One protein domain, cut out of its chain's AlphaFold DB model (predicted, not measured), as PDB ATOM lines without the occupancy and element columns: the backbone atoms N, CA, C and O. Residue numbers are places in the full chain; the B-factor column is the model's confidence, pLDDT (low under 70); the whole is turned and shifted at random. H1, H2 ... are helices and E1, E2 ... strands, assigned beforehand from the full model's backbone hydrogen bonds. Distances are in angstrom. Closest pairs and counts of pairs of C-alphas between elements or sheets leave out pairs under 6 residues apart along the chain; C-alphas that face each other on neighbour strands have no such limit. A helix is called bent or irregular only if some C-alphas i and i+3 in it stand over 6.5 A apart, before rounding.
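AT A GLANCE: This is residues 313 to 502 of the 502 residues of a protein of Danionella translucida (UniProt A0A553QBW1). Four helices, the helical hairpins H5-H6 and H8-H9, stand side by side, with H4 packed on H6 to complete an up-and-down bundle of five. H1 crosses H4, H2 packs on H1, and the strand hairpin E1-E2 reaches away from the bundle to make the far end of the long axis. The printed part has 190 residues, in the order H1 H2 H3 E1 E2 H4 H5 H6 H7 H8 H9, mostly helix; the sheet E1 - E2 is antiparallel. It is compact, with a radius of gyration of the C-alphas of 17.9 A, yet elongated, spanning 58 by 38 by 34 A.

HOW THE PARTS SIT: H1, residues 313 to 328, touches H4, residues 378 to 396, at a steep tilt of 64 degrees, opposite ways; their closest C-alphas, of Tyr 324 and Ala 385, are 4.0 A apart. H2, residues 336 to 341, touches H1 at residues 322 to 326 alone, closest at the C-alphas of Leu 322 and His 338, 6.7 A. H3, residues 349 to 352, touches no helix. E1, residues 357 to 365, and E2, residues 368 to 375, form an antiparallel hairpin, with N 360 and O 372 2.9 A apart and N 370 and O 362 2.8 A apart, within hydrogen-bond range. H4 touches H6, residues 433 to 443, at a steep tilt of 38 degrees, the same way, closest at the C-alphas of Glu 382 and Phe 435, 4.7 A. H5, residues 413 to 426, forms a helical hairpin with H6 at a shallow tilt of 4 degrees; the closest C-alphas, of Gly 420 and Leu 436, are 6.4 A apart. H7, residues 449 to 455, only just touches H4, with 3 pairs of C-alphas within 8 A, closest Tyr 391 and Leu 455, 6.2 A. H8, residues 463 to 479, touches H5 at Ala 414 and Ser 465, closest C-alphas 4.9 A. H9, residues 483 to 496, forms a helical hairpin with H8 and touches H6, closest C-alphas Cys 437 and Cys 492, 5.1 A. Every O i to N i+4 pair is within hydrogen-bond range in H1, H2, H4, H5, H6 and H8; H9 has 8 of 10, H7 1 of 3 with 2 of 4 O i to N i+3 pairs, and H3 is too short for an i+4 pair.

IN THESE COORDINATES: H1 begins at C-alpha 313 (52.621, 19.252, -1.188) and is 22.8 A long. E1 measures 24.4 A, H4 26.4 A and H8 24.6 A. H9 ends at C-alpha 496 (55.967, 9.441, -25.269). H7 and H9 are irregular: C-alphas 450 and 453 are 7.6 A apart, C-alphas 484 and 487 7.0 A.

THE WHOLE: The C-alphas of Leu 367 and Asn 464, the two farthest apart, are 60.3 A apart. The printed part has no cut; H4 to H5, residues 397 to 412, is the long link. Mean pLDDT of the printed part is 80.2, with 43 residues under 70, among them 360 to 371.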
ATOM      1  N   GLU A 313      52.898  20.530  -0.523       79.94
ATOM      2  CA  GLU A 313      52.621  19.252  -1.188       79.94
ATOM      3  C   GLU A 313      51.152  18.841  -1.029       79.94
ATOM      4  O   GLU A 313      50.472  18.561  -2.018       79.94
ATOM      5  N   GLU A 314      50.629  18.859   0.200       83.50
ATOM      6  CA  GLU A 314      49.224  18.524   0.462       83.50
ATOM      7  C   GLU A 314      48.266  19.479  -0.247       83.50
ATOM      8  O   GLU A 314      47.234  19.046  -0.769       83.50
ATOM      9  N   LEU A 315      48.609  20.767  -0.295       82.88
ATOM     10  CA  LEU A 315      47.853  21.755  -1.050       82.88
ATOM     11  C   LEU A 315      47.830  21.416  -2.543       82.88
ATOM     12  O   LEU A 315      46.752  21.348  -3.135       82.88
ATOM     13  N   LEU A 316      48.996  21.165  -3.139       85.75
ATOM     14  CA  LEU A 316      49.116  20.851  -4.560       85.75
ATOM     15  C   LEU A 316      48.308  19.598  -4.926       85.75
ATOM     16  O   LEU A 316      47.586  19.602  -5.920       85.75
ATOM     17  N   ILE A 317      48.350  18.552  -4.095       88.19
ATOM     18  CA  ILE A 317      47.585  17.312  -4.315       88.19
ATOM     19  C   ILE A 317      46.075  17.562  -4.211       88.19
ATOM     20  O   ILE A 317      45.301  17.028  -5.015       88.19
ATOM     21  N   LYS A 318      45.629  18.368  -3.238       90.12
ATOM     22  CA  LYS A 318      44.211  18.741  -3.104       90.12
ATOM     23  C   LYS A 318      43.736  19.586  -4.288       90.12
ATOM     24  O   LYS A 318      42.646  19.332  -4.794       90.12
ATOM     25  N   LEU A 319      44.556  20.525  -4.763       89.50
ATOM     26  CA  LEU A 319      44.278  21.318  -5.965       89.50
ATOM     27  C   LEU A 319      44.239  20.451  -7.223       89.50
ATOM     28  O   LEU A 319      43.327  20.603  -8.026       89.50
ATOM     29  N   ALA A 320      45.163  19.503  -7.371       92.69
ATOM     30  CA  ALA A 320      45.176  18.551  -8.478       92.69
ATOM     31  C   ALA A 320      43.882  17.720  -8.506       92.69
ATOM     32  O   ALA A 320      43.243  17.562  -9.547       92.69
ATOM     33  N   LYS A 321      43.441  17.243  -7.334       94.44
ATOM     34  CA  LYS A 321      42.164  16.532  -7.189       94.44
ATOM     35  C   LYS A 321      40.965  17.412  -7.558       94.44
ATOM     36  O   LYS A 321      40.056  16.936  -8.236       94.44
ATOM     37  N   LEU A 322      40.962  18.671  -7.118       93.25
ATOM     38  CA  LEU A 322      39.934  19.656  -7.465       93.25
ATOM     39  C   LEU A 322      39.899  19.891  -8.981       93.25
ATOM     40  O   LEU A 322      38.823  19.851  -9.572       93.25
ATOM     41  N   ALA A 323      41.065  20.053  -9.610       94.12
ATOM     42  CA  ALA A 323      41.208  20.258 -11.048       94.12
ATOM     43  C   ALA A 323      40.617  19.098 -11.854       94.12
ATOM     44  O   ALA A 323      39.840  19.332 -12.776       94.12
ATOM     45  N   TYR A 324      40.918  17.852 -11.465       95.56
ATOM     46  CA  TYR A 324      40.355  16.663 -12.109       95.56
ATOM     47  C   TYR A 324      38.829  16.603 -11.963       95.56
ATOM     48  O   TYR A 324      38.129  16.438 -12.957       95.56
ATOM     49  N   GLY A 325      38.298  16.806 -10.752       93.75
ATOM     50  CA  GLY A 325      36.849  16.784 -10.522       93.75
ATOM     51  C   GLY A 325      36.094  17.896 -11.259       93.75
ATOM     52  O   GLY A 325      34.954  17.695 -11.676       93.75
ATOM     53  N   MET A 326      36.727  19.055 -11.443       93.12
ATOM     54  CA  MET A 326      36.189  20.145 -12.257       93.12
ATOM     55  C   MET A 326      36.274  19.845 -13.754       93.12
ATOM     56  O   MET A 326      35.307  20.095 -14.471       93.12
ATOM     57  N   LEU A 327      37.382  19.260 -14.218       93.44
ATOM     58  CA  LEU A 327      37.554  18.854 -15.613       93.44
ATOM     59  C   LEU A 327      36.506  17.809 -16.021       93.44
ATOM     60  O   LEU A 327      35.902  17.942 -17.075       93.44
ATOM     61  N   GLU A 328      36.199  16.840 -15.151       91.88
ATOM     62  CA  GLU A 328      35.133  15.851 -15.385       91.88
ATOM     63  C   GLU A 328      33.740  16.458 -15.570       91.88
ATOM     64  O   GLU A 328      32.900  15.871 -16.249       91.88
ATOM     65  N   LYS A 329      33.489  17.617 -14.958       91.38
ATOM     66  CA  LYS A 329      32.218  18.345 -15.053       91.38
ATOM     67  C   LYS A 329      32.255  19.442 -16.124       91.38
ATOM     68  O   LYS A 329      31.270  20.161 -16.268       91.38
ATOM     69  N   ASN A 330      33.379  19.593 -16.832       89.75
ATOM     70  CA  ASN A 330      33.670  20.713 -17.725       89.75
ATOM     71  C   ASN A 330      33.428  22.093 -17.062       89.75
ATOM     72  O   ASN A 330      32.900  23.028 -17.665       89.75
ATOM     73  N   GLU A 331      33.769  22.211 -15.773       89.38
ATOM     74  CA  GLU A 331      33.657  23.444 -14.987       89.38
ATOM     75  C   GLU A 331      35.030  24.135 -14.897       89.38
ATOM     76  O   GLU A 331      36.045  23.501 -14.619       89.38
ATOM     77  N   PHE A 332      35.068  25.460 -15.067       86.75
ATOM     78  CA  PHE A 332      36.312  26.253 -14.992       86.75
ATOM     79  C   PHE A 332      36.297  27.320 -13.898       86.75
ATOM     80  O   PHE A 332      37.313  27.955 -13.631       86.75
ATOM     81  N   GLN A 333      35.146  27.522 -13.256       86.12
ATOM     82  CA  GLN A 333      34.993  28.438 -12.131       86.12
ATOM     83  C   GLN A 333      34.962  27.639 -10.831       86.12
ATOM     84  O   GLN A 333      34.134  26.743 -10.643       86.12
ATOM     85  N   ILE A 334      35.865  27.973  -9.918       85.50
ATOM     86  CA  ILE A 334      35.978  27.367  -8.604       85.50
ATOM     87  C   ILE A 334      34.973  28.037  -7.666       85.50
ATOM     88  O   ILE A 334      35.155  29.166  -7.217       85.50
ATOM     89  N   LYS A 335      33.891  27.318  -7.370       84.38
ATOM     90  CA  LYS A 335      32.841  27.734  -6.440       84.38
ATOM     91  C   LYS A 335      33.137  27.212  -5.038       84.38
ATOM     92  O   LYS A 335      33.859  26.233  -4.869       84.38
ATOM     93  N   LYS A 336      32.456  27.786  -4.043       83.50
ATOM     94  CA  LYS A 336      32.462  27.339  -2.637       83.50
ATOM     95  C   LYS A 336      32.353  25.810  -2.485       83.50
ATOM     96  O   LYS A 336      33.133  25.178  -1.784       83.50
ATOM     97  N   LYS A 337      31.428  25.189  -3.228       88.19
ATOM     98  CA  LYS A 337      31.224  23.728  -3.216       88.19
ATOM     99  C   LYS A 337      32.501  22.938  -3.569       88.19
ATOM    100  O   LYS A 337      32.755  21.907  -2.962       88.19
ATOM    101  N   HIS A 338      33.330  23.437  -4.491       89.12
ATOM    102  CA  HIS A 338      34.538  22.738  -4.951       89.12
ATOM    103  C   HIS A 338      35.623  22.703  -3.878       89.12
ATOM    104  O   HIS A 338      36.245  21.665  -3.669       89.12
ATOM    105  N   TRP A 339      35.820  23.810  -3.160       86.00
ATOM    106  CA  TRP A 339      36.771  23.871  -2.049       86.00
ATOM    107  C   TRP A 339      36.396  22.882  -0.942       86.00
ATOM    108  O   TRP A 339      37.235  22.107  -0.476       86.00
ATOM    109  N   GLN A 340      35.107  22.826  -0.605       86.50
ATOM    110  CA  GLN A 340      34.569  21.901   0.389       86.50
ATOM    111  C   GLN A 340      34.731  20.429  -0.024       86.50
ATOM    112  O   GLN A 340      35.116  19.609   0.811       86.50
ATOM    113  N   GLU A 341      34.520  20.093  -1.304       88.31
ATOM    114  CA  GLU A 341      34.700  18.732  -1.848       88.31
ATOM    115  C   GLU A 341      36.128  18.182  -1.641       88.31
ATOM    116  O   GLU A 341      36.317  16.971  -1.470       88.31
ATOM    117  N   VAL A 342      37.144  19.051  -1.618       87.38
ATOM    118  CA  VAL A 342      38.549  18.662  -1.383       87.38
ATOM    119  C   VAL A 342      39.049  18.959   0.032       87.38
ATOM    120  O   VAL A 342      40.227  18.736   0.334       87.38
ATOM    121  N   GLY A 343      38.165  19.410   0.927       84.44
ATOM    122  CA  GLY A 343      38.513  19.752   2.306       84.44
ATOM    123  C   GLY A 343      39.520  20.901   2.383       84.44
ATOM    124  O   GLY A 343      40.486  20.825   3.152       84.44
ATOM    125  N   LEU A 344      39.336  21.914   1.532       81.06
ATOM    126  CA  LEU A 344      40.014  23.206   1.596       81.06
ATOM    127  C   LEU A 344      39.006  24.277   2.044       81.06
ATOM    128  O   LEU A 344      37.834  24.200   1.673       81.06
ATOM    129  N   PRO A 345      39.419  25.263   2.858       73.12
ATOM    130  CA  PRO A 345      38.529  26.341   3.249       73.12
ATOM    131  C   PRO A 345      38.263  27.286   2.075       73.12
ATOM    132  O   PRO A 345      39.142  27.556   1.261       73.12
ATOM    133  N   ASP A 346      37.062  27.857   2.038       65.06
ATOM    134  CA  ASP A 346      36.606  28.752   0.963       65.06
ATOM    135  C   ASP A 346      37.387  30.084   0.888       65.06
ATOM    136  O   ASP A 346      37.209  30.859  -0.049       65.06
ATOM    137  N   SER A 347      38.257  30.358   1.870       59.25
ATOM    138  CA  SER A 347      39.163  31.512   1.934       59.25
ATOM    139  C   SER A 347      40.484  31.316   1.173       59.25
ATOM    140  O   SER A 347      41.260  32.263   1.070       59.25
ATOM    141  N   TYR A 348      40.748  30.119   0.632       61.66
ATOM    142  CA  TYR A 348      41.977  29.810  -0.116       61.66
ATOM    143  C   TYR A 348      42.222  30.586  -1.422       61.66
ATOM    144  O   TYR A 348      43.396  30.721  -1.764       61.66
ATOM    145  N   PRO A 349      41.214  31.116  -2.151       53.12
ATOM    146  CA  PRO A 349      41.456  31.928  -3.342       53.12
ATOM    147  C   PRO A 349      42.511  33.028  -3.126       53.12
ATOM    148  O   PRO A 349      43.422  33.139  -3.932       53.12
ATOM    149  N   ALA A 350      42.516  33.694  -1.962       50.06
ATOM    150  CA  ALA A 350      43.489  34.738  -1.625       50.06
ATOM    151  C   ALA A 350      44.939  34.236  -1.436       50.06
ATOM    152  O   ALA A 350      45.874  35.028  -1.493       50.06
ATOM    153  N   MET A 351      45.147  32.933  -1.208       51.16
ATOM    154  CA  MET A 351      46.476  32.335  -1.033       51.16
ATOM    155  C   MET A 351      47.059  31.711  -2.307       51.16
ATOM    156  O   MET A 351      48.278  31.644  -2.449       51.16
ATOM    157  N   VAL A 352      46.211  31.175  -3.194       52.06
ATOM    158  CA  VAL A 352      46.639  30.405  -4.387       52.06
ATOM    159  C   VAL A 352      47.012  31.330  -5.558       52.06
ATOM    160  O   VAL A 352      47.561  30.876  -6.566       52.06
ATOM    161  N   CYS A 353      46.807  32.640  -5.392       47.31
ATOM    162  CA  CYS A 353      47.125  33.686  -6.361       47.31
ATOM    163  C   CYS A 353      48.625  33.980  -6.568       47.31
ATOM    164  O   CYS A 353      48.964  35.054  -7.060       47.31
ATOM    165  N   THR A 354      49.549  33.077  -6.223       53.41
ATOM    166  CA  THR A 354      50.968  33.277  -6.573       53.41
ATOM    167  C   THR A 354      51.380  32.623  -7.892       53.41
ATOM    168  O   THR A 354      52.395  33.032  -8.441       53.41
ATOM    169  N   SER A 355      50.631  31.653  -8.451       60.94
ATOM    170  CA  SER A 355      50.978  31.096  -9.785       60.94
ATOM    171  C   SER A 355      49.961  30.176 -10.483       60.94
ATOM    172  O   SER A 355      50.038  30.042 -11.701       60.94
ATOM    173  N   LEU A 356      49.039  29.503  -9.775       72.69
ATOM    174  CA  LEU A 356      48.200  28.441 -10.380       72.69
ATOM    175  C   LEU A 356      46.728  28.820 -10.570       72.69
ATOM    176  O   LEU A 356      46.098  28.378 -11.534       72.69
ATOM    177  N   CYS A 357      46.176  29.614  -9.655       76.00
ATOM    178  CA  CYS A 357      44.798  30.087  -9.717       76.00
ATOM    179  C   CYS A 357      44.764  31.611  -9.745       76.00
ATOM    180  O   CYS A 357      45.662  32.268  -9.224       76.00
ATOM    181  N   MET A 358      43.700  32.149 -10.328       72.75
ATOM    182  CA  MET A 358      43.397  33.572 -10.339       72.75
ATOM    183  C   MET A 358      42.072  33.818  -9.623       72.75
ATOM    184  O   MET A 358      41.155  32.990  -9.645       72.75
ATOM    185  N   GLU A 359      41.985  34.981  -8.998       70.31
ATOM    186  CA  GLU A 359      40.777  35.514  -8.388       70.31
ATOM    187  C   GLU A 359      40.508  36.890  -8.992       70.31
ATOM    188  O   GLU A 359      41.406  37.728  -9.040       70.31
ATOM    189  N   PHE A 360      39.286  37.122  -9.458       66.88
ATOM    190  CA  PHE A 360      38.889  38.401 -10.033       66.88
ATOM    191  C   PHE A 360      37.438  38.731  -9.695       66.88
ATOM    192  O   PHE A 360      36.624  37.853  -9.404       66.88
ATOM    193  N   TYR A 361      37.111  40.019  -9.748       66.44
ATOM    194  CA  TYR A 361      35.753  40.504  -9.548       66.44
ATOM    195  C   TYR A 361      35.063  40.661 -10.896       66.44
ATOM    196  O   TYR A 361      35.596  41.269 -11.823       66.44
ATOM    197  N   ARG A 362      33.867  40.093 -11.009       59.69
ATOM    198  CA  ARG A 362      32.995  40.244 -12.167       59.69
ATOM    199  C   ARG A 362      31.821  41.129 -11.781       59.69
ATOM    200  O   ARG A 362      31.023  40.762 -10.926       59.69
ATOM    201  N   GLU A 363      31.694  42.272 -12.438       59.41
ATOM    202  CA  GLU A 363      30.477  43.081 -12.385       59.41
ATOM    203  C   GLU A 363      29.404  42.417 -13.255       59.41
ATOM    204  O   GLU A 363      29.470  42.473 -14.485       59.41
ATOM    205  N   GLU A 364      28.436  41.741 -12.635       48.62
ATOM    206  CA  GLU A 364      27.265  41.221 -13.362       48.62
ATOM    207  C   GLU A 364      26.216  42.325 -13.576       48.62
ATOM    208  O   GLU A 364      25.529  42.356 -14.598       48.62
ATOM    209  N   HIS A 365      26.146  43.283 -12.645       49.09
ATOM    210  CA  HIS A 365      25.295  44.471 -12.700       49.09
ATOM    211  C   HIS A 365      26.014  45.672 -12.063       49.09
ATOM    212  O   HIS A 365      26.908  45.485 -11.247       49.09
ATOM    213  N   ILE A 366      25.567  46.903 -12.358       53.59
ATOM    214  CA  ILE A 366      26.171  48.178 -11.890       53.59
ATOM    215  C   ILE A 366      26.372  48.237 -10.355       53.59
ATOM    216  O   ILE A 366      27.211  48.984  -9.869       53.59
ATOM    217  N   LEU A 367      25.614  47.452  -9.581       45.56
ATOM    218  CA  LEU A 367      25.650  47.429  -8.112       45.56
ATOM    219  C   LEU A 367      26.114  46.086  -7.518       45.56
ATOM    220  O   LEU A 367      26.087  45.928  -6.298       45.56
ATOM    221  N   TYR A 368      26.483  45.104  -8.347       48.41
ATOM    222  CA  TYR A 368      26.804  43.751  -7.888       48.41
ATOM    223  C   TYR A 368      28.090  43.222  -8.524       48.41
ATOM    224  O   TYR A 368      28.137  42.913  -9.716       48.41
ATOM    225  N   THR A 369      29.117  43.080  -7.688       53.16
ATOM    226  CA  THR A 369      30.380  42.414  -8.010       53.16
ATOM    227  C   THR A 369      30.381  41.003  -7.428       53.16
ATOM    228  O   THR A 369      30.343  40.840  -6.204       53.16
ATOM    229  N   GLU A 370      30.473  39.983  -8.275       63.00
ATOM    230  CA  GLU A 370      30.737  38.609  -7.847       63.00
ATOM    231  C   GLU A 370      32.249  38.357  -7.809       63.00
ATOM    232  O   GLU A 370      32.980  38.718  -8.731       63.00
ATOM    233  N   LYS A 371      32.732  37.711  -6.745       68.75
ATOM    234  CA  LYS A 371      34.104  37.204  -6.666       68.75
ATOM    235  C   LYS A 371      34.183  35.850  -7.369       68.75
ATOM    236  O   LYS A 371      33.575  34.880  -6.915       68.75
ATOM    237  N   VAL A 372      34.967  35.776  -8.437       72.06
ATOM    238  CA  VAL A 372      35.174  34.571  -9.244       72.06
ATOM    239  C   VAL A 372      36.594  34.055  -9.023       72.06
ATOM    240  O   VAL A 372      37.549  34.823  -9.000       72.06
ATOM    241  N   CYS A 373      36.741  32.739  -8.871       78.44
ATOM    242  CA  CYS A 373      38.038  32.071  -8.803       78.44
ATOM    243  C   CYS A 373      38.136  31.015  -9.908       78.44
ATOM    244  O   CYS A 373      37.147  30.340 -10.193       78.44
ATOM    245  N   CYS A 374      39.294  30.858 -10.541       82.19
ATOM    246  CA  CYS A 374      39.558  29.836 -11.561       82.19
ATOM    247  C   CYS A 374      41.039  29.441 -11.574       82.19
ATOM    248  O   CYS A 374      41.869  30.129 -10.986       82.19
ATOM    249  N   PHE A 375      41.395  28.359 -12.269       84.25
ATOM    250  CA  PHE A 375      42.795  28.158 -12.661       84.25
ATOM    251  C   PHE A 375      43.229  29.276 -13.613       84.25
ATOM    252  O   PHE A 375      42.399  29.788 -14.370       84.25
ATOM    253  N   ALA A 376      44.509  29.650 -13.579       79.62
ATOM    254  CA  ALA A 376      45.020  30.763 -14.379       79.62
ATOM    255  C   ALA A 376      44.813  30.543 -15.891       79.62
ATOM    256  O   ALA A 376      44.488  31.473 -16.619       79.62
ATOM    257  N   HIS A 377      44.892  29.288 -16.342       83.12
ATOM    258  CA  HIS A 377      44.568  28.869 -17.704       83.12
ATOM    259  C   HIS A 377      43.936  27.460 -17.697       83.12
ATOM    260  O   HIS A 377      44.294  26.656 -16.828       83.12
ATOM    261  N   PRO A 378      43.041  27.101 -18.645       86.62
ATOM    262  CA  PRO A 378      42.539  25.727 -18.804       86.62
ATOM    263  C   PRO A 378      43.635  24.664 -18.843       86.62
ATOM    264  O   PRO A 378      43.539  23.659 -18.151       86.62
ATOM    265  N   THR A 379      44.735  24.935 -19.546       90.75
ATOM    266  CA  THR A 379      45.880  24.009 -19.609       90.75
ATOM    267  C   THR A 379      46.511  23.759 -18.240       90.75
ATOM    268  O   THR A 379      46.968  22.652 -17.981       90.75
ATOM    269  N   ILE A 380      46.495  24.741 -17.328       91.00
ATOM    270  CA  ILE A 380      46.953  24.544 -15.945       91.00
ATOM    271  C   ILE A 380      45.981  23.621 -15.209       91.00
ATOM    272  O   ILE A 380      46.420  22.701 -14.524       91.00
ATOM    273  N   GLN A 381      44.669  23.815 -15.378       92.75
ATOM    274  CA  GLN A 381      43.659  22.908 -14.821       92.75
ATOM    275  C   GLN A 381      43.850  21.474 -15.335       92.75
ATOM    276  O   GLN A 381      43.824  20.526 -14.554       92.75
ATOM    277  N   GLU A 382      44.089  21.298 -16.630       94.19
ATOM    278  CA  GLU A 382      44.304  19.987 -17.244       94.19
ATOM    279  C   GLU A 382      45.613  19.331 -16.815       94.19
ATOM    280  O   GLU A 382      45.624  18.144 -16.494       94.19
ATOM    281  N   PHE A 383      46.702  20.097 -16.735       94.44
ATOM    282  CA  PHE A 383      47.965  19.614 -16.185       94.44
ATOM    283  C   PHE A 383      47.785  19.147 -14.737       94.44
ATOM    284  O   PHE A 383      48.201  18.048 -14.374       94.44
ATOM    285  N   MET A 384      47.107  19.949 -13.912       93.81
ATOM    286  CA  MET A 384      46.809  19.612 -12.520       93.81
ATOM    287  C   MET A 384      45.913  18.371 -12.415       93.81
ATOM    288  O   MET A 384      46.125  17.519 -11.549       93.81
ATOM    289  N   ALA A 385      44.951  18.214 -13.322       96.62
ATOM    290  CA  ALA A 385      44.135  17.014 -13.413       96.62
ATOM    291  C   ALA A 385      44.976  15.780 -13.794       96.62
ATOM    292  O   ALA A 385      44.838  14.725 -13.168       96.62
ATOM    293  N   ALA A 386      45.877  15.898 -14.774       96.62
ATOM    294  CA  ALA A 386      46.778  14.819 -15.188       96.62
ATOM    295  C   ALA A 386      47.728  14.423 -14.048       96.62
ATOM    296  O   ALA A 386      47.900  13.233 -13.755       96.62
ATOM    297  N   LEU A 387      48.251  15.419 -13.328       94.62
ATOM    298  CA  LEU A 387      49.058  15.228 -12.129       94.62
ATOM    299  C   LEU A 387      48.295  14.443 -11.057       94.62
ATOM    300  O   LEU A 387      48.872  13.544 -10.447       94.62
ATOM    301  N   HIS A 388      47.002  14.713 -10.848       95.31
ATOM    302  CA  HIS A 388      46.187  13.960  -9.890       95.31
ATOM    303  C   HIS A 388      46.088  12.472 -10.237       95.31
ATOM    304  O   HIS A 388      46.240  11.616  -9.354       95.31
ATOM    305  N   VAL A 389      45.842  12.161 -11.512       95.31
ATOM    306  CA  VAL A 389      45.748  10.777 -11.997       95.31
ATOM    307  C   VAL A 389      47.086  10.069 -11.824       95.31
ATOM    308  O   VAL A 389      47.141   8.992 -11.220       95.31
ATOM    309  N   PHE A 390      48.170  10.701 -12.272       93.00
ATOM    310  CA  PHE A 390      49.504  10.118 -12.190       93.00
ATOM    311  C   PHE A 390      49.967   9.932 -10.737       93.00
ATOM    312  O   PHE A 390      50.409   8.845 -10.361       93.00
ATOM    313  N   TYR A 391      49.777  10.939  -9.881       91.75
ATOM    314  CA  TYR A 391      50.072  10.865  -8.446       91.75
ATOM    315  C   TYR A 391      49.298   9.725  -7.764       91.75
ATOM    316  O   TYR A 391      49.874   8.939  -7.005       91.75
ATOM    317  N   SER A 392      48.003   9.584  -8.069       91.50
ATOM    318  CA  SER A 392      47.149   8.525  -7.513       91.50
ATOM    319  C   SER A 392      47.617   7.124  -7.910       91.50
ATOM    320  O   SER A 392      47.606   6.207  -7.080       91.50
ATOM    321  N   TYR A 393      48.080   6.956  -9.149       90.00
ATOM    322  CA  TYR A 393      48.723   5.726  -9.593       90.00
ATOM    323  C   TYR A 393      50.021   5.466  -8.815       90.00
ATOM    324  O   TYR A 393      50.169   4.417  -8.187       90.00
ATOM    325  N   LYS A 394      50.933   6.442  -8.787       87.44
ATOM    326  CA  LYS A 394      52.285   6.289  -8.231       87.44
ATOM    327  C   LYS A 394      52.287   6.016  -6.725       87.44
ATOM    328  O   LYS A 394      53.025   5.152  -6.257       87.44
ATOM    329  N   LYS A 395      51.449   6.726  -5.960       87.31
ATOM    330  CA  LYS A 395      51.397   6.625  -4.488       87.31
ATOM    331  C   LYS A 395      50.412   5.591  -3.971       87.31
ATOM    332  O   LYS A 395      50.614   5.047  -2.886       87.31
ATOM    333  N   HIS A 396      49.319   5.349  -4.692       85.88
ATOM    334  CA  HIS A 396      48.228   4.510  -4.192       85.88
ATOM    335  C   HIS A 396      47.940   3.284  -5.061       85.88
ATOM    336  O   HIS A 396      47.114   2.463  -4.661       85.88
ATOM    337  N   GLY A 397      48.584   3.146  -6.225       86.62
ATOM    338  CA  GLY A 397      48.311   2.069  -7.179       86.62
ATOM    339  C   GLY A 397      46.876   2.097  -7.707       86.62
ATOM    340  O   GLY A 397      46.314   1.041  -7.995       86.62
ATOM    341  N   LYS A 398      46.249   3.282  -7.747       87.25
ATOM    342  CA  LYS A 398      44.838   3.456  -8.116       87.25
ATOM    343  C   LYS A 398      44.708   3.968  -9.544       87.25
ATOM    344  O   LYS A 398      45.381   4.922  -9.916       87.25
ATOM    345  N   ASN A 399      43.772   3.388 -10.290       89.81
ATOM    346  CA  ASN A 399      43.268   3.971 -11.525       89.81
ATOM    347  C   ASN A 399      42.086   4.895 -11.195       89.81
ATOM    348  O   ASN A 399      41.049   4.419 -10.730       89.81
ATOM    349  N   VAL A 400      42.244   6.205 -11.401       90.56
ATOM    350  CA  VAL A 400      41.204   7.201 -11.082       90.56
ATOM    351  C   VAL A 400      39.996   7.083 -12.017       90.56
ATOM    352  O   VAL A 400      38.880   7.381 -11.603       90.56
ATOM    353  N   PHE A 401      40.187   6.566 -13.233       89.38
ATOM    354  CA  PHE A 401      39.118   6.397 -14.219       89.38
ATOM    355  C   PHE A 401      38.137   5.261 -13.879       89.38
ATOM    356  O   PHE A 401      37.056   5.197 -14.456       89.38
ATOM    357  N   GLU A 402      38.479   4.373 -12.936       81.88
ATOM    358  CA  GLU A 402      37.655   3.213 -12.566       81.88
ATOM    359  C   GLU A 402      37.310   3.180 -11.059       81.88
ATOM    360  O   GLU A 402      37.724   2.265 -10.331       81.88
ATOM    361  N   PRO A 403      36.529   4.154 -10.548       64.12
ATOM    362  CA  PRO A 403      36.159   4.228  -9.139       64.12
ATOM    363  C   PRO A 403      35.102   3.162  -8.800       64.12
ATOM    364  O   PRO A 403      33.908   3.430  -8.763       64.12
ATOM    365  N   GLY A 404      35.519   1.916  -8.559       58.22
ATOM    366  CA  GLY A 404      34.578   0.866  -8.137       58.22
ATOM    367  C   GLY A 404      35.053  -0.577  -8.270       58.22
ATOM    368  O   GLY A 404      34.486  -1.464  -7.627       58.22
ATOM    369  N   LYS A 405      36.113  -0.851  -9.040       58.44
ATOM    370  CA  LYS A 405      36.669  -2.209  -9.113       58.44
ATOM    371  C   LYS A 405      37.452  -2.514  -7.826       58.44
ATOM    372  O   LYS A 405      38.365  -1.785  -7.442       58.44
ATOM    373  N   ARG A 406      37.050  -3.572  -7.108       49.28
ATOM    374  CA  ARG A 406      37.703  -4.027  -5.863       49.28
ATOM    375  C   ARG A 406      39.196  -4.294  -6.111       49.28
ATOM    376  O   ARG A 406      39.564  -4.807  -7.161       49.28
ATOM    377  N   LYS A 407      40.019  -3.970  -5.105       54.75
ATOM    378  CA  LYS A 407      41.496  -4.043  -5.023       54.75
ATOM    379  C   LYS A 407      42.096  -5.448  -5.256       54.75
ATOM    380  O   LYS A 407      42.747  -5.980  -4.361       54.75
ATOM    381  N   VAL A 408      41.852  -6.087  -6.398       52.12
ATOM    382  CA  VAL A 408      42.281  -7.483  -6.612       52.12
ATOM    383  C   VAL A 408      43.606  -7.580  -7.380       52.12
ATOM    384  O   VAL A 408      44.348  -8.529  -7.153       52.12
ATOM    385  N   LEU A 409      43.986  -6.582  -8.189       59.41
ATOM    386  CA  LEU A 409      45.293  -6.550  -8.860       59.41
ATOM    387  C   LEU A 409      45.992  -5.193  -8.718       59.41
ATOM    388  O   LEU A 409      45.356  -4.141  -8.726       59.41
ATOM    389  N   LYS A 410      47.326  -5.235  -8.623       69.31
ATOM    390  CA  LYS A 410      48.200  -4.070  -8.794       69.31
ATOM    391  C   LYS A 410      48.018  -3.557 -10.227       69.31
ATOM    392  O   LYS A 410      48.379  -4.260 -11.164       69.31
ATOM    393  N   VAL A 411      47.439  -2.369 -10.380       81.69
ATOM    394  CA  VAL A 411      47.223  -1.729 -11.686       81.69
ATOM    395  C   VAL A 411      48.583  -1.393 -12.309       81.69
ATOM    396  O   VAL A 411      49.464  -0.890 -11.604       81.69
ATOM    397  N   SER A 412      48.784  -1.690 -13.596       89.00
ATOM    398  CA  SER A 412      50.004  -1.301 -14.318       89.00
ATOM    399  C   SER A 412      49.909   0.137 -14.848       89.00
ATOM    400  O   SER A 412      48.817   0.687 -14.974       89.00
ATOM    401  N   LEU A 413      51.046   0.763 -15.174       89.56
ATOM    402  CA  LEU A 413      51.048   2.099 -15.787       89.56
ATOM    403  C   LEU A 413      50.310   2.083 -17.132       89.56
ATOM    404  O   LEU A 413      49.493   2.962 -17.393       89.56
ATOM    405  N   ALA A 414      50.542   1.046 -17.943       90.38
ATOM    406  CA  ALA A 414      49.866   0.857 -19.223       90.38
ATOM    407  C   ALA A 414      48.337   0.803 -19.073       90.38
ATOM    408  O   ALA A 414      47.632   1.367 -19.904       90.38
ATOM    409  N   ASP A 415      47.814   0.198 -18.000       90.50
ATOM    410  CA  ASP A 415      46.367   0.161 -17.754       90.50
ATOM    411  C   ASP A 415      45.794   1.554 -17.468       90.50
ATOM    412  O   ASP A 415      44.744   1.902 -18.005       90.50
ATOM    413  N   VAL A 416      46.487   2.371 -16.663       92.38
ATOM    414  CA  VAL A 416      46.051   3.749 -16.367       92.38
ATOM    415  C   VAL A 416      46.084   4.611 -17.626       92.38
ATOM    416  O   VAL A 416      45.121   5.327 -17.899       92.38
ATOM    417  N   LEU A 417      47.161   4.521 -18.412       94.38
ATOM    418  CA  LEU A 417      47.286   5.273 -19.661       94.38
ATOM    419  C   LEU A 417      46.250   4.819 -20.699       94.38
ATOM    420  O   LEU A 417      45.640   5.670 -21.343       94.38
ATOM    421  N   ARG A 418      45.976   3.507 -20.814       94.06
ATOM    422  CA  ARG A 418      44.903   2.981 -21.680       94.06
ATOM    423  C   ARG A 418      43.546   3.551 -21.283       94.06
ATOM    424  O   ARG A 418      42.838   4.055 -22.147       94.06
ATOM    425  N   SER A 419      43.217   3.560 -19.989       94.25
ATOM    426  CA  SER A 419      41.980   4.188 -19.509       94.25
ATOM    427  C   SER A 419      41.912   5.688 -19.820       94.25
ATOM    428  O   SER A 419      40.830   6.186 -20.119       94.25
ATOM    429  N   GLY A 420      43.043   6.400 -19.785       94.38
ATOM    430  CA  GLY A 420      43.115   7.805 -20.197       94.38
ATOM    431  C   GLY A 420      42.807   7.997 -21.684       94.38
ATOM    432  O   GLY A 420      41.969   8.827 -22.029       94.38
ATOM    433  N   VAL A 421      43.423   7.187 -22.554       94.44
ATOM    434  CA  VAL A 421      43.152   7.191 -24.004       94.44
ATOM    435  C   VAL A 421      41.679   6.886 -24.277       94.44
ATOM    436  O   VAL A 421      41.026   7.610 -25.025       94.44
ATOM    437  N   ASP A 422      41.130   5.860 -23.629       92.69
ATOM    438  CA  ASP A 422      39.721   5.495 -23.781       92.69
ATOM    439  C   ASP A 422      38.790   6.606 -23.290       92.69
ATOM    440  O   ASP A 422      37.738   6.832 -23.887       92.69
ATOM    441  N   LYS A 423      39.161   7.336 -22.233       92.06
ATOM    442  CA  LYS A 423      38.366   8.471 -21.760       92.06
ATOM    443  C   LYS A 423      38.301   9.595 -22.791       92.06
ATOM    444  O   LYS A 423      37.213  10.113 -23.008       92.06
ATOM    445  N   VAL A 424      39.412   9.927 -23.452       91.31
ATOM    446  CA  VAL A 424      39.419  10.926 -24.539       91.31
ATOM    447  C   VAL A 424      38.609  10.460 -25.739       91.31
ATOM    448  O   VAL A 424      37.839  11.234 -26.296       91.31
ATOM    449  N   LEU A 425      38.743   9.188 -26.119       90.88
ATOM    450  CA  LEU A 425      38.008   8.623 -27.252       90.88
ATOM    451  C   LEU A 425      36.493   8.564 -27.022       90.88
ATOM    452  O   LEU A 425      35.735   8.647 -27.982       90.88
ATOM    453  N   ASN A 426      36.061   8.408 -25.769       89.12
ATOM    454  CA  ASN A 426      34.647   8.369 -25.397       89.12
ATOM    455  C   ASN A 426      34.077   9.749 -25.018       89.12
ATOM    456  O   ASN A 426      32.882   9.847 -24.745       89.12
ATOM    457  N   ALA A 427      34.905  10.793 -24.934       86.25
ATOM    458  CA  ALA A 427      34.446  12.133 -24.594       86.25
ATOM    459  C   ALA A 427      33.776  12.796 -25.805       86.25
ATOM    460  O   ALA A 427      34.323  12.792 -26.903       86.25
ATOM    461  N   GLU A 428      32.615  13.417 -25.582       79.81
ATOM    462  CA  GLU A 428      31.893  14.173 -26.619       79.81
ATOM    463  C   GLU A 428      32.639  15.458 -27.038       79.81
ATOM    464  O   GLU A 428      32.491  15.918 -28.165       79.81
ATOM    465  N   ASN A 429      33.479  16.005 -26.150       77.56
ATOM    466  CA  ASN A 429      34.209  17.266 -26.324       77.56
ATOM    467  C   ASN A 429      35.739  17.061 -26.280       77.56
ATOM    468  O   ASN A 429      36.231  16.004 -25.873       77.56
ATOM    469  N   SER A 430      36.512  18.091 -26.640       82.69
ATOM    470  CA  SER A 430      37.989  18.054 -26.694       82.69
ATOM    471  C   SER A 430      38.730  18.532 -25.452       82.69
ATOM    472  O   SER A 430      39.954  18.497 -25.421       82.69
ATOM    473  N   HIS A 431      38.002  18.812 -24.376       82.88
ATOM    474  CA  HIS A 431      38.558  19.279 -23.107       82.88
ATOM    475  C   HIS A 431      39.497  18.297 -22.384       82.88
ATOM    476  O   HIS A 431      40.132  18.685 -21.409       82.88
ATOM    477  N   PHE A 432      39.596  17.033 -22.817       90.25
ATOM    478  CA  PHE A 432      40.576  16.078 -22.282       90.25
ATOM    479  C   PHE A 432      41.809  15.888 -23.181       90.25
ATOM    480  O   PHE A 432      42.690  15.094 -22.841       90.25
ATOM    481  N   ASP A 433      41.886  16.572 -24.321       90.69
ATOM    482  CA  ASP A 433      42.920  16.325 -25.326       90.69
ATOM    483  C   ASP A 433      44.311  16.731 -24.815       90.69
ATOM    484  O   ASP A 433      45.257  15.939 -24.880       90.69
ATOM    485  N   ILE A 434      44.434  17.930 -24.233       91.75
ATOM    486  CA  ILE A 434      45.703  18.388 -23.652       91.75
ATOM    487  C   ILE A 434      45.965  17.682 -22.315       91.75
ATOM    488  O   ILE A 434      47.097  17.265 -22.060       91.75
ATOM    489  N   PHE A 435      44.934  17.440 -21.499       95.44
ATOM    490  CA  PHE A 435      45.027  16.562 -20.322       95.44
ATOM    491  C   PHE A 435      45.700  15.218 -20.640       95.44
ATOM    492  O   PHE A 435      46.575  14.779 -19.889       95.44
ATOM    493  N   LEU A 436      45.314  14.562 -21.738       95.31
ATOM    494  CA  LEU A 436      45.895  13.282 -22.129       95.31
ATOM    495  C   LEU A 436      47.369  13.452 -22.498       95.31
ATOM    496  O   LEU A 436      48.197  12.712 -21.965       95.31
ATOM    497  N   CYS A 437      47.710  14.466 -23.299       93.56
ATOM    498  CA  CYS A 437      49.103  14.792 -23.617       93.56
ATOM    499  C   CYS A 437      49.943  14.949 -22.337       93.56
ATOM    500  O   CYS A 437      50.981  14.301 -22.196       93.56
ATOM    501  N   PHE A 438      49.450  15.702 -21.346       95.12
ATOM    502  CA  PHE A 438      50.126  15.841 -20.054       95.12
ATOM    503  C   PHE A 438      50.227  14.525 -19.282       95.12
ATOM    504  O   PHE A 438      51.264  14.254 -18.684       95.12
ATOM    505  N   LEU A 439      49.189  13.688 -19.277       95.31
ATOM    506  CA  LEU A 439      49.212  12.409 -18.565       95.31
ATOM    507  C   LEU A 439      50.267  11.452 -19.140       95.31
ATOM    508  O   LEU A 439      51.002  10.815 -18.380       95.31
ATOM    509  N   LEU A 440      50.357  11.360 -20.469       93.38
ATOM    510  CA  LEU A 440      51.385  10.569 -21.150       93.38
ATOM    511  C   LEU A 440      52.773  11.187 -20.955       93.38
ATOM    512  O   LEU A 440      53.701  10.458 -20.604       93.38
ATOM    513  N   GLY A 441      52.897  12.510 -21.067       91.19
ATOM    514  CA  GLY A 441      54.141  13.233 -20.813       91.19
ATOM    515  C   GLY A 441      54.661  13.032 -19.385       91.19
ATOM    516  O   GLY A 441      55.837  12.730 -19.201       91.19
ATOM    517  N   LEU A 442      53.795  13.087 -18.368       91.06
ATOM    518  CA  LEU A 442      54.146  12.805 -16.965       91.06
ATOM    519  C   LEU A 442      54.636  11.365 -16.758       91.06
ATOM    520  O   LEU A 442      55.415  11.098 -15.844       91.06
ATOM    521  N   SER A 443      54.203  10.428 -17.605       89.62
ATOM    522  CA  SER A 443      54.649   9.035 -17.546       89.62
ATOM    523  C   SER A 443      56.095   8.839 -18.017       89.62
ATOM    524  O   SER A 443      56.694   7.807 -17.704       89.62
ATOM    525  N   VAL A 444      56.666   9.815 -18.730       86.81
ATOM    526  CA  VAL A 444      58.053   9.797 -19.206       86.81
ATOM    527  C   VAL A 444      58.996  10.192 -18.075       86.81
ATOM    528  O   VAL A 444      58.814  11.219 -17.425       86.81
ATOM    529  N   GLU A 445      60.039   9.389 -17.852       82.06
ATOM    530  CA  GLU A 445      60.973   9.563 -16.727       82.06
ATOM    531  C   GLU A 445      61.649  10.949 -16.726       82.06
ATOM    532  O   GLU A 445      61.742  11.571 -15.674       82.06
ATOM    533  N   ALA A 446      62.016  11.486 -17.897       81.00
ATOM    534  CA  ALA A 446      62.640  12.810 -18.027       81.00
ATOM    535  C   ALA A 446      61.758  13.974 -17.525       81.00
ATOM    536  O   ALA A 446      62.272  14.998 -17.087       81.00
ATOM    537  N   ASN A 447      60.432  13.812 -17.549       82.00
ATOM    538  CA  ASN A 447      59.484  14.840 -17.110       82.00
ATOM    539  C   ASN A 447      59.153  14.739 -15.610       82.00
ATOM    540  O   ASN A 447      58.422  15.573 -15.072       82.00
ATOM    541  N   GLN A 448      59.675  13.723 -14.913       82.75
ATOM    542  CA  GLN A 448      59.387  13.475 -13.495       82.75
ATOM    543  C   GLN A 448      60.409  14.126 -12.559       82.75
ATOM    544  O   GLN A 448      60.147  14.218 -11.359       82.75
ATOM    545  N   ASP A 449      61.533  14.620 -13.082       77.56
ATOM    546  CA  ASP A 449      62.662  15.083 -12.273       77.56
ATOM    547  C   ASP A 449      62.280  16.179 -11.270       77.56
ATOM    548  O   ASP A 449      62.619  16.094 -10.085       77.56
ATOM    549  N   LEU A 450      61.489  17.158 -11.714       76.12
ATOM    550  CA  LEU A 450      60.990  18.256 -10.876       76.12
ATOM    551  C   LEU A 450      59.889  17.819  -9.894       76.12
ATOM    552  O   LEU A 450      59.628  18.503  -8.905       76.12
ATOM    553  N   LEU A 451      59.257  16.669 -10.135       79.50
ATOM    554  CA  LEU A 451      58.171  16.115  -9.324       79.50
ATOM    555  C   LEU A 451      58.645  14.986  -8.398       79.50
ATOM    556  O   LEU A 451      57.833  14.416  -7.669       79.50
ATOM    557  N   ASN A 452      59.940  14.664  -8.379       76.50
ATOM    558  CA  ASN A 452      60.487  13.540  -7.615       76.50
ATOM    559  C   ASN A 452      60.183  13.613  -6.113       76.50
ATOM    560  O   ASN A 452      59.878  12.587  -5.503       76.50
ATOM    561  N   ASN A 453      60.204  14.811  -5.522       76.25
ATOM    562  CA  ASN A 453      59.854  15.003  -4.110       76.25
ATOM    563  C   ASN A 453      58.380  14.655  -3.844       76.25
ATOM    564  O   ASN A 453      58.074  13.963  -2.879       76.25
ATOM    565  N   LEU A 454      57.491  15.052  -4.760       78.69
ATOM    566  CA  LEU A 454      56.052  14.806  -4.686       78.69
ATOM    567  C   LEU A 454      55.708  13.335  -4.964       78.69
ATOM    568  O   LEU A 454      54.950  12.705  -4.233       78.69
ATOM    569  N   LEU A 455      56.272  12.745  -6.016       77.56
ATOM    570  CA  LEU A 455      55.948  11.389  -6.473       77.56
ATOM    571  C   LEU A 455      56.722  10.308  -5.696       77.56
ATOM    572  O   LEU A 455      56.258   9.172  -5.580       77.56
ATOM    573  N   GLY A 456      57.849  10.662  -5.074       67.75
ATOM    574  CA  GLY A 456      58.796   9.750  -4.429       67.75
ATOM    575  C   GLY A 456      59.724   9.073  -5.442       67.75
ATOM    576  O   GLY A 456      59.315   8.782  -6.562       67.75
ATOM    577  N   ILE A 457      60.970   8.780  -5.059       55.44
ATOM    578  CA  ILE A 457      61.949   8.100  -5.922       55.44
ATOM    579  C   ILE A 457      61.496   6.654  -6.144       55.44
ATOM    580  O   ILE A 457      61.322   5.887  -5.195       55.44
ATOM    581  N   THR A 458      61.267   6.260  -7.393       52.50
ATOM    582  CA  THR A 458      61.168   4.837  -7.752       52.50
ATOM    583  C   THR A 458      61.397   4.697  -9.244       52.50
ATOM    584  O   THR A 458      60.484   4.898 -10.039       52.50
ATOM    585  N   SER A 459      62.633   4.375  -9.608       50.59
ATOM    586  CA  SER A 459      63.027   3.974 -10.952       50.59
ATOM    587  C   SER A 459      62.535   2.542 -11.176       50.59
ATOM    588  O   SER A 459      63.233   1.570 -10.897       50.59
ATOM    589  N   SER A 460      61.284   2.390 -11.605       53.94
ATOM    590  CA  SER A 460      60.827   1.139 -12.212       53.94
ATOM    591  C   SER A 460      60.868   1.324 -13.719       53.94
ATOM    592  O   SER A 460      60.193   2.220 -14.214       53.94
ATOM    593  N   SER A 461      61.637   0.495 -14.430       52.50
ATOM    594  CA  SER A 461      61.808   0.589 -15.883       52.50
ATOM    595  C   SER A 461      60.451   0.548 -16.596       52.50
ATOM    596  O   SER A 461      59.850  -0.520 -16.737       52.50
ATOM    597  N   SER A 462      59.973   1.715 -17.025       59.06
ATOM    598  CA  SER A 462      58.642   1.922 -17.616       59.06
ATOM    599  C   SER A 462      58.577   1.626 -19.121       59.06
ATOM    600  O   SER A 462      57.488   1.582 -19.689       59.06
ATOM    601  N   LYS A 463      59.727   1.336 -19.749       64.75
ATOM    602  CA  LYS A 463      59.889   1.149 -21.204       64.75
ATOM    603  C   LYS A 463      58.853   0.214 -21.836       64.75
ATOM    604  O   LYS A 463      58.247   0.571 -22.839       64.75
ATOM    605  N   ASN A 464      58.578  -0.933 -21.211       75.88
ATOM    606  CA  ASN A 464      57.601  -1.889 -21.742       75.88
ATOM    607  C   ASN A 464      56.170  -1.316 -21.759       75.88
ATOM    608  O   ASN A 464      55.396  -1.631 -22.655       75.88
ATOM    609  N   SER A 465      55.809  -0.462 -20.792       81.94
ATOM    610  CA  SER A 465      54.488   0.178 -20.751       81.94
ATOM    611  C   SER A 465      54.337   1.267 -21.811       81.94
ATOM    612  O   SER A 465      53.243   1.418 -22.352       81.94
ATOM    613  N   HIS A 466      55.412   1.999 -22.133       86.81
ATOM    614  CA  HIS A 466      55.411   3.016 -23.192       86.81
ATOM    615  C   HIS A 466      55.276   2.405 -24.590       86.81
ATOM    616  O   HIS A 466      54.504   2.904 -25.408       86.81
ATOM    617  N   GLU A 467      55.965   1.294 -24.856       87.00
ATOM    618  CA  GLU A 467      55.805   0.545 -26.110       87.00
ATOM    619  C   GLU A 467      54.375   0.009 -26.262       87.00
ATOM    620  O   GLU A 467      53.750   0.158 -27.316       87.00
ATOM    621  N   GLU A 468      53.823  -0.552 -25.184       90.06
ATOM    622  CA  GLU A 468      52.467  -1.094 -25.169       90.06
ATOM    623  C   GLU A 468      51.407  -0.016 -25.445       90.06
ATOM    624  O   GLU A 468      50.529  -0.213 -26.293       90.06
ATOM    625  N   ILE A 469      51.496   1.139 -24.775       93.00
ATOM    626  CA  ILE A 469      50.540   2.232 -24.990       93.00
ATOM    627  C   ILE A 469      50.715   2.874 -26.373       93.00
ATOM    628  O   ILE A 469      49.718   3.209 -27.008       93.00
ATOM    629  N   THR A 470      51.942   2.967 -26.898       91.69
ATOM    630  CA  THR A 470      52.185   3.483 -28.257       91.69
ATOM    631  C   THR A 470      51.515   2.587 -29.295       91.69
ATOM    632  O   THR A 470      50.792   3.068 -30.169       91.69
ATOM    633  N   HIS A 471      51.676   1.265 -29.168       91.69
ATOM    634  CA  HIS A 471      50.998   0.312 -30.043       91.69
ATOM    635  C   HIS A 471      49.469   0.405 -29.908       91.69
ATOM    636  O   HIS A 471      48.748   0.300 -30.903       91.69
ATOM    637  N   TYR A 472      48.960   0.628 -28.694       93.19
ATOM    638  CA  TYR A 472      47.532   0.836 -28.460       93.19
ATOM    639  C   TYR A 472      46.998   2.083 -29.176       93.19
ATOM    640  O   TYR A 472      46.006   1.988 -29.901       93.19
ATOM    641  N   ILE A 473      47.674   3.227 -29.038       92.94
ATOM    642  CA  ILE A 473      47.281   4.483 -29.690       92.94
ATOM    643  C   ILE A 473      47.329   4.332 -31.217       92.94
ATOM    644  O   ILE A 473      46.359   4.666 -31.897       92.94
ATOM    645  N   LEU A 474      48.396   3.741 -31.765       92.00
ATOM    646  CA  LEU A 474      48.510   3.471 -33.203       92.00
ATOM    647  C   LEU A 474      47.387   2.570 -33.718       92.00
ATOM    648  O   LEU A 474      46.867   2.788 -34.814       92.00
ATOM    649  N   LYS A 475      46.992   1.559 -32.936       92.62
ATOM    650  CA  LYS A 475      45.842   0.715 -33.262       92.62
ATOM    651  C   LYS A 475      44.553   1.542 -33.308       92.62
ATOM    652  O   LYS A 475      43.802   1.406 -34.267       92.62
ATOM    653  N   LYS A 476      44.325   2.426 -32.332       91.44
ATOM    654  CA  LYS A 476      43.146   3.307 -32.294       91.44
ATOM    655  C   LYS A 476      43.087   4.292 -33.458       91.44
ATOM    656  O   LYS A 476      42.018   4.464 -34.035       91.44
ATOM    657  N   ILE A 477      44.227   4.852 -33.860       90.12
ATOM    658  CA  ILE A 477      44.328   5.696 -35.059       90.12
ATOM    659  C   ILE A 477      43.956   4.895 -36.316       90.12
ATOM    660  O   ILE A 477      43.157   5.356 -37.125       90.12
ATOM    661  N   LYS A 478      44.484   3.671 -36.468       89.44
ATOM    662  CA  LYS A 478      44.193   2.802 -37.625       89.44
ATOM    663  C   LYS A 478      42.735   2.349 -37.696       89.44
ATOM    664  O   LYS A 478      42.224   2.149 -38.791       89.44
ATOM    665  N   GLU A 479      42.083   2.164 -36.549       89.25
ATOM    666  CA  GLU A 479      40.654   1.841 -36.485       89.25
ATOM    667  C   GLU A 479      39.775   3.000 -36.993       89.25
ATOM    668  O   GLU A 479      38.645   2.756 -37.393       89.25
ATOM    669  N   GLY A 480      40.282   4.243 -37.018       77.56
ATOM    670  CA  GLY A 480      39.627   5.380 -37.677       77.56
ATOM    671  C   GLY A 480      38.305   5.833 -37.048       77.56
ATOM    672  O   GLY A 480      37.572   6.602 -37.659       77.56
ATOM    673  N   ASN A 481      37.987   5.371 -35.836       73.44
ATOM    674  CA  ASN A 481      36.675   5.583 -35.218       73.44
ATOM    675  C   ASN A 481      36.394   7.048 -34.834       73.44
ATOM    676  O   ASN A 481      35.231   7.411 -34.690       73.44
ATOM    677  N   VAL A 482      37.430   7.879 -34.644       75.62
ATOM    678  CA  VAL A 482      37.286   9.283 -34.219       75.62
ATOM    679  C   VAL A 482      38.313  10.172 -34.946       75.62
ATOM    680  O   VAL A 482      39.389  10.439 -34.404       75.62
ATOM    681  N   PRO A 483      38.037  10.615 -36.192       74.88
ATOM    682  CA  PRO A 483      39.010  11.344 -37.011       74.88
ATOM    683  C   PRO A 483      39.478  12.647 -36.351       74.88
ATOM    684  O   PRO A 483      40.675  12.924 -36.359       74.88
ATOM    685  N   GLU A 484      38.577  13.366 -35.677       79.12
ATOM    686  CA  GLU A 484      38.858  14.627 -34.969       79.12
ATOM    687  C   GLU A 484      39.898  14.479 -33.845       79.12
ATOM    688  O   GLU A 484      40.637  15.413 -33.556       79.12
ATOM    689  N   LYS A 485      40.021  13.289 -33.240       82.00
ATOM    690  CA  LYS A 485      40.992  13.010 -32.162       82.00
ATOM    691  C   LYS A 485      42.333  12.495 -32.677       82.00
ATOM    692  O   LYS A 485      43.257  12.288 -31.890       82.00
ATOM    693  N   THR A 486      42.457  12.254 -33.982       85.31
ATOM    694  CA  THR A 486      43.658  11.643 -34.567       85.31
ATOM    695  C   THR A 486      44.890  12.517 -34.362       85.31
ATOM    696  O   THR A 486      45.958  11.993 -34.054       85.31
ATOM    697  N   GLU A 487      44.751  13.837 -34.494       85.12
ATOM    698  CA  GLU A 487      45.856  14.774 -34.275       85.12
ATOM    699  C   GLU A 487      46.323  14.758 -32.814       85.12
ATOM    700  O   GLU A 487      47.513  14.588 -32.548       85.12
ATOM    701  N   THR A 488      45.386  14.808 -31.863       87.44
ATOM    702  CA  THR A 488      45.665  14.678 -30.427       87.44
ATOM    703  C   THR A 488      46.397  13.374 -30.111       87.44
ATOM    704  O   THR A 488      47.394  13.374 -29.388       87.44
ATOM    705  N   LEU A 489      45.951  12.250 -30.679       90.50
ATOM    706  CA  LEU A 489      46.596  10.952 -30.478       90.50
ATOM    707  C   LEU A 489      48.002  10.878 -31.088       90.50
ATOM    708  O   LEU A 489      48.875  10.240 -30.502       90.50
ATOM    709  N   LYS A 490      48.245  11.530 -32.231       88.94
ATOM    710  CA  LYS A 490      49.600  11.656 -32.795       88.94
ATOM    711  C   LYS A 490      50.500  12.465 -31.864       88.94
ATOM    712  O   LYS A 490      51.562  11.977 -31.497       88.94
ATOM    713  N   ARG A 491      50.019  13.612 -31.377       88.69
ATOM    714  CA  ARG A 491      50.739  14.436 -30.393       88.69
ATOM    715  C   ARG A 491      51.083  13.636 -29.132       88.69
ATOM    716  O   ARG A 491      52.199  13.703 -28.640       88.69
ATOM    717  N   CYS A 492      50.168  12.791 -28.660       90.62
ATOM    718  CA  CYS A 492      50.413  11.880 -27.540       90.62
ATOM    719  C   CYS A 492      51.550  10.869 -27.791       90.62
ATOM    720  O   CYS A 492      52.235  10.482 -26.845       90.62
ATOM    721  N   ILE A 493      51.744  10.415 -29.035       89.50
ATOM    722  CA  ILE A 493      52.874   9.545 -29.403       89.50
ATOM    723  C   ILE A 493      54.182  10.339 -29.351       89.50
ATOM    724  O   ILE A 493      55.165   9.834 -28.802       89.50
ATOM    725  N   ASP A 494      54.181  11.577 -29.851       86.44
ATOM    726  CA  ASP A 494      55.351  12.459 -29.803       86.44
ATOM    727  C   ASP A 494      55.785  12.741 -28.353       86.44
ATOM    728  O   ASP A 494      56.977  12.686 -28.046       86.44
ATOM    729  N   GLU A 495      54.826  12.947 -27.440       85.94
ATOM    730  CA  GLU A 495      55.091  13.126 -26.001       85.94
ATOM    731  C   GLU A 495      55.760  11.899 -25.361       85.94
ATOM    732  O   GLU A 495      56.622  12.031 -24.492       85.94
ATOM    733  N   LEU A 496      55.385  10.686 -25.783       85.31
ATOM    734  CA  LEU A 496      55.967   9.441 -25.269       85.31
ATOM    735  C   LEU A 496      57.360   9.157 -25.824       85.31
ATOM    736  O   LEU A 496      58.190   8.545 -25.143       85.31
ATOM    737  N   ASN A 497      57.600   9.527 -27.079       76.88
ATOM    738  CA  ASN A 497      58.867   9.289 -27.743       76.88
ATOM    739  C   ASN A 497      59.155  10.383 -28.783       76.88
ATOM    740  O   ASN A 497      58.869  10.190 -29.966       76.88
ATOM    741  N   PRO A 498      59.839  11.473 -28.396       60.44
ATOM    742  CA  PRO A 498      60.103  12.598 -29.296       60.44
ATOM    743  C   PRO A 498      61.013  12.242 -30.487       60.44
ATOM    744  O   PRO A 498      61.227  13.065 -31.372       60.44
ATOM    745  N   LYS A 499      61.574  11.022 -30.525       55.03
ATOM    746  CA  LYS A 499      62.386  10.507 -31.642       55.03
ATOM    747  C   LYS A 499      61.577   9.742 -32.695       55.03
ATOM    748  O   LYS A 499      62.146   9.399 -33.727       55.03
ATOM    749  N   MET A 500      60.299   9.448 -32.448       52.06
ATOM    750  CA  MET A 500      59.392   8.827 -33.421       52.06
ATOM    751  C   MET A 500      58.412   9.860 -33.979       52.06
ATOM    752  O   MET A 500      57.206   9.697 -33.839       52.06
ATOM    753  N   GLN A 501      58.933  10.913 -34.611       41.88
ATOM    754  CA  GLN A 501      58.095  11.786 -35.433       41.88
ATOM    755  C   GLN A 501      57.580  10.959 -36.623       41.88
ATOM    756  O   GLN A 501      58.383  10.386 -37.366       41.88
ATOM    757  N   LEU A 502      56.256  10.820 -36.714       43.12
ATOM    758  CA  LEU A 502      55.530  10.014 -37.705       43.12
ATOM    759  C   LEU A 502      55.279  10.758 -39.014       43.12
ATOM    760  O   LEU A 502      54.878  11.941 -38.947       43.12
TER     761      LEU A 502